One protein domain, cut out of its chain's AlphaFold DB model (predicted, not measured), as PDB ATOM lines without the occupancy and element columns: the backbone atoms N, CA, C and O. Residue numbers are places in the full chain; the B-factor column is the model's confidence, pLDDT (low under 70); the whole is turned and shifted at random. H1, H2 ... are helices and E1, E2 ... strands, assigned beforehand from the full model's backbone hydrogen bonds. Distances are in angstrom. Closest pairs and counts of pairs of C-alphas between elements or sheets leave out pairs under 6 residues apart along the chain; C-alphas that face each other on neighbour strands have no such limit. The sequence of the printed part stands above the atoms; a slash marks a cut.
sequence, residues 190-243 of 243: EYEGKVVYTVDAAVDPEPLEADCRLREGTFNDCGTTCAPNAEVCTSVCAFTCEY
ATOM      1  N   GLU A 190      11.285   8.162  -9.020       96.62
ATOM      2  CA  GLU A 190      10.195   8.724  -8.217       96.62
ATOM      3  C   GLU A 190       8.856   8.458  -8.915       96.62
ATOM      4  O   GLU A 190       8.726   8.586 -10.136       96.62
ATOM      5  N   TYR A 191       7.869   8.046  -8.128       96.62
ATOM      6  CA  TYR A 191       6.501   7.746  -8.527       96.62
ATOM      7  C   TYR A 191       5.530   8.510  -7.624       96.62
ATOM      8  O   TYR A 191       5.892   9.005  -6.557       96.62
ATOM      9  N   GLU A 192       4.264   8.572  -8.026       95.94
ATOM     10  CA  GLU A 192       3.208   9.062  -7.142       95.94
ATOM     11  C   GLU A 192       3.125   8.163  -5.893       95.94
ATOM     12  O   GLU A 192       2.849   6.968  -6.006       95.94
ATOM     13  N   GLY A 193       3.434   8.741  -4.726       96.62
ATOM     14  CA  GLY A 193       3.437   8.065  -3.424       96.62
ATOM     15  C   GLY A 193       4.623   7.134  -3.152       96.62
ATOM     16  O   GLY A 193       4.560   6.284  -2.262       96.62
ATOM     17  N   LYS A 194       5.703   7.208  -3.944       97.44
ATOM     18  CA  LYS A 194       6.860   6.324  -3.753       97.44
ATOM     19  C   LYS A 194       8.159   6.870  -4.331       97.44
ATOM     20  O   LYS A 194       8.204   7.303  -5.477       97.44
ATOM     21  N   VAL A 195       9.249   6.705  -3.592       97.19
ATOM     22  CA  VAL A 195      10.622   6.961  -4.042       97.19
ATOM     23  C   VAL A 195      11.417   5.660  -4.019       97.19
ATOM     24  O   VAL A 195      11.322   4.872  -3.077       97.19
ATOM     25  N   VAL A 196      12.206   5.427  -5.063       97.25
ATOM     26  CA  VAL A 196      13.179   4.336  -5.146       97.25
ATOM     27  C   VAL A 196      14.567   4.946  -5.081       97.25
ATOM     28  O   VAL A 196      14.974   5.667  -5.994       97.25
ATOM     29  N   TYR A 197      15.293   4.644  -4.012       96.12
ATOM     30  CA  TYR A 197      16.612   5.202  -3.768       96.12
ATOM     31  C   TYR A 197      17.676   4.461  -4.581       96.12
ATOM     32  O   TYR A 197      18.176   4.957  -5.585       96.12
ATOM     33  N   THR A 198      17.971   3.215  -4.221       95.38
ATOM     34  CA  THR A 198      18.995   2.412  -4.900       95.38
ATOM     35  C   THR A 198      18.707   0.919  -4.757       95.38
ATOM     36  O   THR A 198      17.997   0.497  -3.846       95.38
ATOM     37  N   VAL A 199      19.257   0.120  -5.672       96.38
ATOM     38  CA  VAL A 199      19.307  -1.356  -5.592       96.38
ATOM     39  C   VAL A 199      20.627  -1.859  -4.998       96.38
ATOM     40  O   VAL A 199      20.819  -3.064  -4.844       96.38
ATOM     41  N   ASP A 200      21.563  -0.951  -4.717       95.44
ATOM     42  CA  ASP A 200      22.860  -1.290  -4.146       95.44
ATOM     43  C   ASP A 200      22.755  -1.447  -2.625       95.44
ATOM     44  O   ASP A 200      22.649  -0.470  -1.886       95.44
ATOM     45  N   ALA A 201      22.812  -2.697  -2.169       93.19
ATOM     46  CA  ALA A 201      22.779  -3.047  -0.753       93.19
ATOM     47  C   ALA A 201      24.047  -2.628   0.018       93.19
ATOM     48  O   ALA A 201      24.085  -2.791   1.235       93.19
ATOM     49  N   ALA A 202      25.092  -2.135  -0.661       91.50
ATOM     50  CA  ALA A 202      26.289  -1.600  -0.016       91.50
ATOM     51  C   ALA A 202      26.141  -0.133   0.425       91.50
ATOM     52  O   ALA A 202      27.001   0.364   1.152       91.50
ATOM     53  N   VAL A 203      25.089   0.564  -0.019       89.38
ATOM     54  CA  VAL A 203      24.814   1.947   0.394       89.38
ATOM     55  C   VAL A 203      24.329   1.967   1.842       89.38
ATOM     56  O   VAL A 203      23.484   1.163   2.227       89.38
ATOM     57  N   ASP A 204      24.862   2.902   2.629       89.00
ATOM     58  CA  ASP A 204      24.411   3.165   3.996       89.00
ATOM     59  C   ASP A 204      22.930   3.601   3.992       89.00
ATOM     60  O   ASP A 204      22.596   4.578   3.311       89.00
ATOM     61  N   PRO A 205      22.026   2.888   4.691       94.12
ATOM     62  CA  PRO A 205      20.611   3.229   4.711       94.12
ATOM     63  C   PRO A 205      20.285   4.458   5.568       94.12
ATOM     64  O   PRO A 205      19.232   5.052   5.343       94.12
ATOM     65  N   GLU A 206      21.139   4.882   6.509       90.75
ATOM     66  CA  GLU A 206      20.798   5.967   7.448       90.75
ATOM     67  C   GLU A 206      20.387   7.283   6.754       90.75
ATOM     68  O   GLU A 206      19.350   7.857   7.123       90.75
ATOM     69  N   PRO A 207      21.095   7.763   5.711       89.38
ATOM     70  CA  PRO A 207      20.679   8.958   4.983       89.38
ATOM     71  C   PRO A 207      19.363   8.758   4.214       89.38
ATOM     72  O   PRO A 207      18.571   9.694   4.098       89.38
ATOM     73  N   LEU A 208      19.105   7.538   3.725       94.06
ATOM     74  CA  LEU A 208      17.885   7.179   2.991       94.06
ATOM     75  C   LEU A 208      16.666   7.167   3.926       94.06
ATOM     76  O   LEU A 208      15.602   7.682   3.587       94.06
ATOM     77  N   GLU A 209      16.831   6.615   5.130       94.62
ATOM     78  CA  GLU A 209      15.816   6.626   6.185       94.62
ATOM     79  C   GLU A 209      15.502   8.049   6.649       94.62
ATOM     80  O   GLU A 209      14.339   8.393   6.880       94.62
ATOM     81  N   ALA A 210      16.530   8.893   6.783       89.62
ATOM     82  CA  ALA A 210      16.359  10.291   7.145       89.62
ATOM     83  C   ALA A 210      15.544  11.059   6.092       89.62
ATOM     84  O   ALA A 210      14.578  11.725   6.470       89.62
ATOM     85  N   ASP A 211      15.867  10.913   4.800       91.12
ATOM     86  CA  ASP A 211      15.069  11.492   3.707       91.12
ATOM     87  C   ASP A 211      13.630  10.957   3.719       91.12
ATOM     88  O   ASP A 211      12.679  11.735   3.642       91.12
ATOM     89  N   CYS A 212      13.443   9.649   3.919       95.56
ATOM     90  CA  CYS A 212      12.106   9.063   3.934       95.56
ATOM     91  C   CYS A 212      11.228   9.604   5.073       95.56
ATOM     92  O   CYS A 212      10.050   9.906   4.868       95.56
ATOM     93  N   ARG A 213      11.804   9.811   6.268       94.44
ATOM     94  CA  ARG A 213      11.100  10.450   7.394       94.44
ATOM     95  C   ARG A 213      10.715  11.896   7.096       94.44
ATOM     96  O   ARG A 213       9.633  12.315   7.496       94.44
ATOM     97  N   LEU A 214      11.570  12.652   6.400       89.19
ATOM     98  CA  LEU A 214      11.265  14.030   5.989       89.19
ATOM     99  C   LEU A 214      10.103  14.095   4.988       89.19
ATOM    100  O   LEU A 214       9.392  15.096   4.945       89.19
ATOM    101  N   ARG A 215       9.888  13.021   4.221       92.69
ATOM    102  CA  ARG A 215       8.756  12.852   3.295       92.69
ATOM    103  C   ARG A 215       7.490  12.307   3.959       92.69
ATOM    104  O   ARG A 215       6.514  12.066   3.259       92.69
ATOM    105  N   GLU A 216       7.511  12.092   5.276       96.25
ATOM    106  CA  GLU A 216       6.426  11.450   6.032       96.25
ATOM    107  C   GLU A 216       6.097  10.023   5.541       96.25
ATOM    108  O   GLU A 216       4.993   9.523   5.756       96.25
ATOM    109  N   GLY A 217       7.059   9.354   4.896       96.69
ATOM    110  CA  GLY A 217       6.883   8.012   4.349       96.69
ATOM    111  C   GLY A 217       7.353   6.886   5.266       96.69
ATOM    112  O   GLY A 217       7.905   7.089   6.348       96.69
ATOM    113  N   THR A 218       7.133   5.659   4.800       98.12
ATOM    114  CA  THR A 218       7.620   4.427   5.426       98.12
ATOM    115  C   THR A 218       8.807   3.892   4.638       98.12
ATOM    116  O   THR A 218       8.677   3.566   3.457       98.12
ATOM    117  N   PHE A 219       9.963   3.796   5.295       97.81
ATOM    118  CA  PHE A 219      11.168   3.236   4.691       97.81
ATOM    119  C   PHE A 219      11.056   1.713   4.577       97.81
ATOM    120  O   PHE A 219      10.614   1.045   5.514       97.81
ATOM    121  N   ASN A 220      11.466   1.164   3.435       97.62
ATOM    122  CA  ASN A 220      11.485  -0.270   3.172       97.62
ATOM    123  C   ASN A 220      12.846  -0.672   2.590       97.62
ATOM    124  O   ASN A 220      13.258  -0.172   1.539       97.62
ATOM    125  N   ASP A 221      13.522  -1.584   3.291       97.19
ATOM    126  CA  ASP A 221      14.865  -2.087   2.998       97.19
ATOM    127  C   ASP A 221      14.920  -3.056   1.802       97.19
ATOM    128  O   ASP A 221      15.966  -3.233   1.178       97.19
ATOM    129  N   CYS A 222      13.780  -3.644   1.435       97.31
ATOM    130  CA  CYS A 222      13.603  -4.471   0.246       97.31
ATOM    131  C   CYS A 222      12.240  -4.183  -0.415       97.31
ATOM    132  O   CYS A 222      11.355  -5.038  -0.521       97.31
ATOM    133  N   GLY A 223      12.069  -2.951  -0.891       95.81
ATOM    134  CA  GLY A 223      10.931  -2.543  -1.711       95.81
ATOM    135  C   GLY A 223      11.084  -2.915  -3.186       95.81
ATOM    136  O   GLY A 223      12.145  -3.337  -3.649       95.81
ATOM    137  N   THR A 224      10.002  -2.754  -3.953       95.94
ATOM    138  CA  THR A 224      10.019  -2.995  -5.407       95.94
ATOM    139  C   THR A 224      10.526  -1.760  -6.154       95.94
ATOM    140  O   THR A 224      10.238  -0.635  -5.757       95.94
ATOM    141  N   THR A 225      11.207  -1.926  -7.287       96.88
ATOM    142  CA  THR A 225      11.641  -0.783  -8.117       96.88
ATOM    143  C   THR A 225      10.535  -0.222  -9.012       96.88
ATOM    144  O   THR A 225      10.750   0.762  -9.703       96.88
ATOM    145  N   CYS A 226       9.362  -0.853  -9.059       96.62
ATOM    146  CA  CYS A 226       8.329  -0.523 -10.038       96.62
ATOM    147  C   CYS A 226       7.299   0.472  -9.505       96.62
ATOM    148  O   CYS A 226       7.082   0.591  -8.292       96.62
ATOM    149  N   ALA A 227       6.611   1.119 -10.451       95.00
ATOM    150  CA  ALA A 227       5.439   1.937 -10.180       95.00
ATOM    151  C   ALA A 227       4.348   1.120  -9.455       95.00
ATOM    152  O   ALA A 227       4.200  -0.074  -9.747       95.00
ATOM    153  N   PRO A 228       3.537   1.744  -8.577       92.94
ATOM    154  CA  PRO A 228       2.496   1.053  -7.804       92.94
ATOM    155  C   PRO A 228       1.475   0.251  -8.636       92.94
ATOM    156  O   PRO A 228       0.854  -0.676  -8.126       92.94
ATOM    157  N   ASN A 229       1.300   0.586  -9.917       93.75
ATOM    158  CA  ASN A 229       0.328  -0.014 -10.836       93.75
ATOM    159  C   ASN A 229       0.956  -0.860 -11.964       93.75
ATOM    160  O   ASN A 229       0.277  -1.168 -12.943       93.75
ATOM    161  N   ALA A 230       2.241  -1.212 -11.875       95.38
ATOM    162  CA  ALA A 230       2.898  -2.014 -12.904       95.38
ATOM    163  C   ALA A 230       2.391  -3.473 -12.901       95.38
ATOM    164  O   ALA A 230       2.503  -4.170 -11.896       95.38
ATOM    165  N   GLU A 231       1.890  -3.964 -14.042       95.69
ATOM    166  CA  GLU A 231       1.445  -5.366 -14.197       95.69
ATOM    167  C   GLU A 231       2.606  -6.372 -14.131       95.69
ATOM    168  O   GLU A 231       2.422  -7.532 -13.762       95.69
ATOM    169  N   VAL A 232       3.809  -5.931 -14.503       94.12
ATOM    170  CA  VAL A 232       5.026  -6.742 -14.504       94.12
ATOM    171  C   VAL A 232       6.119  -5.969 -13.784       94.12
ATOM    172  O   VAL A 232       6.404  -4.826 -14.139       94.12
ATOM    173  N   CYS A 233       6.746  -6.604 -12.794       95.12
ATOM    174  CA  CYS A 233       7.827  -6.006 -12.026       95.12
ATOM    175  C   CYS A 233       9.004  -6.965 -11.852       95.12
ATOM    176  O   CYS A 233       8.827  -8.166 -11.646       95.12
ATOM    177  N   THR A 234      10.217  -6.425 -11.930       91.50
ATOM    178  CA  THR A 234      11.449  -7.156 -11.631       91.50
ATOM    179  C   THR A 234      11.588  -7.364 -10.127       91.50
ATOM    180  O   THR A 234      11.511  -6.413  -9.355       91.50
ATOM    181  N   SER A 235      11.824  -8.606  -9.707       90.00
ATOM    182  CA  SER A 235      12.018  -8.977  -8.303       90.00
ATOM    183  C   SER A 235      13.453  -8.687  -7.843       90.00
ATOM    184  O   SER A 235      14.252  -9.608  -7.671       90.00
ATOM    185  N   VAL A 236      13.793  -7.406  -7.701       94.88
ATOM    186  CA  VAL A 236      15.065  -6.939  -7.129       94.88
ATOM    187  C   VAL A 236      14.736  -6.078  -5.910       94.88
ATOM    188  O   VAL A 236      13.889  -5.194  -6.024       94.88
ATOM    189  N   CYS A 237      15.366  -6.355  -4.762       96.62
ATOM    190  CA  CYS A 237      15.238  -5.510  -3.572       96.62
ATOM    191  C   CYS A 237      15.834  -4.129  -3.856       96.62
ATOM    192  O   CYS A 237      16.945  -4.032  -4.380       96.62
ATOM    193  N   ALA A 238      15.117  -3.081  -3.472       97.25
ATOM    194  CA  ALA A 238      15.618  -1.718  -3.466       97.25
ATOM    195  C   ALA A 238      15.275  -1.034  -2.144       97.25
ATOM    196  O   ALA A 238      14.216  -1.292  -1.573       97.25
ATOM    197  N   PHE A 239      16.124  -0.106  -1.713       97.56
ATOM    198  CA  PHE A 239      15.752   0.849  -0.679       97.56
ATOM    199  C   PHE A 239      14.675   1.778  -1.241       97.56
ATOM    200  O   PHE A 239      14.871   2.413  -2.283       97.56
ATOM    201  N   THR A 240      13.524   1.840  -0.579       97.62
ATOM    202  CA  THR A 240      12.378   2.641  -1.028       97.62
ATOM    203  C   THR A 240      11.745   3.407   0.124       97.62
ATOM    204  O   THR A 240      11.900   3.041   1.287       97.62
ATOM    205  N   CYS A 241      11.012   4.459  -0.221       97.75
ATOM    206  CA  CYS A 241      10.145   5.195   0.685       97.75
ATOM    207  C   CYS A 241       8.734   5.256   0.096       97.75
ATOM    208  O   CYS A 241       8.588   5.684  -1.047       97.75
ATOM    209  N   GLU A 242       7.712   4.840   0.843       97.31
ATOM    210  CA  GLU A 242       6.303   4.837   0.404       97.31
ATOM    211  C   GLU A 242       5.472   5.816   1.255       97.31
ATOM    212  O   GLU A 242       5.572   5.768   2.484       97.31
ATOM    213  N   TYR A 243       4.677   6.698   0.631       94.75
ATOM    214  CA  TYR A 243       3.863   7.738   1.294       94.75
ATOM    215  C   TYR A 243       2.531   8.023   0.589       94.75
ATOM    216  O   TYR A 243       2.452   7.877  -0.651       94.75
TER     217      TYR A 243
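This is residues 190 to 243 of the 243 residues of an uncharacterized protein of Candidatus Ryanbacteria bacterium CG10_big_fil_rev_8_21_14_0_10_43_42 (UniProt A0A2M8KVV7). A small sheet of three strands has one helix, H1, packed along one face, and a long loop, residues 224 to 237, swings out on the side away from H1. Helix, sheet and loop follow one another along the longest axis of a flat outline, 31 by 24 by 13 A. The 54 printed residues include, in chain order, E1, H1, E2 and E3; the sheet runs E1, E3, E2, antiparallel throughout. The class is mixed, helices and strands, with under half of the residues in named elements; the whole is compact, radius of gyration of the C-alphas 10.6 A.

Find C-alpha 194 at (6.860, 6.324, -3.753); from there E1 runs to residue 198, 12.8 A. H1, residues 206 to 214, spans 12.6 A. E2 is residues 218 to 223, 10.5 A. E3, residues 238 to 242, spans 12.0 A and ends at C-alpha 242, (6.303, 4.837, 0.404).

Beside E1, look for E3 at N 195 and O 241, 2.8 A apart; their directions differ by 158 degrees. E2 and E3 form a hairpin, with N 220 and O 240 2.9 A apart. H1 is on the sheet at a height of 9.0 A, over E3 and E2, and runs along the strands, at 12 degrees to E3 on the local plane. Its closest C-alphas to E3 are Cys 212 and Cys 241, 5.4 A. In H1 every O i to N i+4 pair is within hydrogen-bond range. E1, H1, E2 make a split strand-helix-strand unit, two strands running the same way with E3 between them, its crossover right-handed.

The C-alphas farthest apart, Glu 206 and Glu 231, are 31.2 A apart. The link E2 to E3 is long; the printed part has no cut, and no printed residue is under 70 in pLDDT.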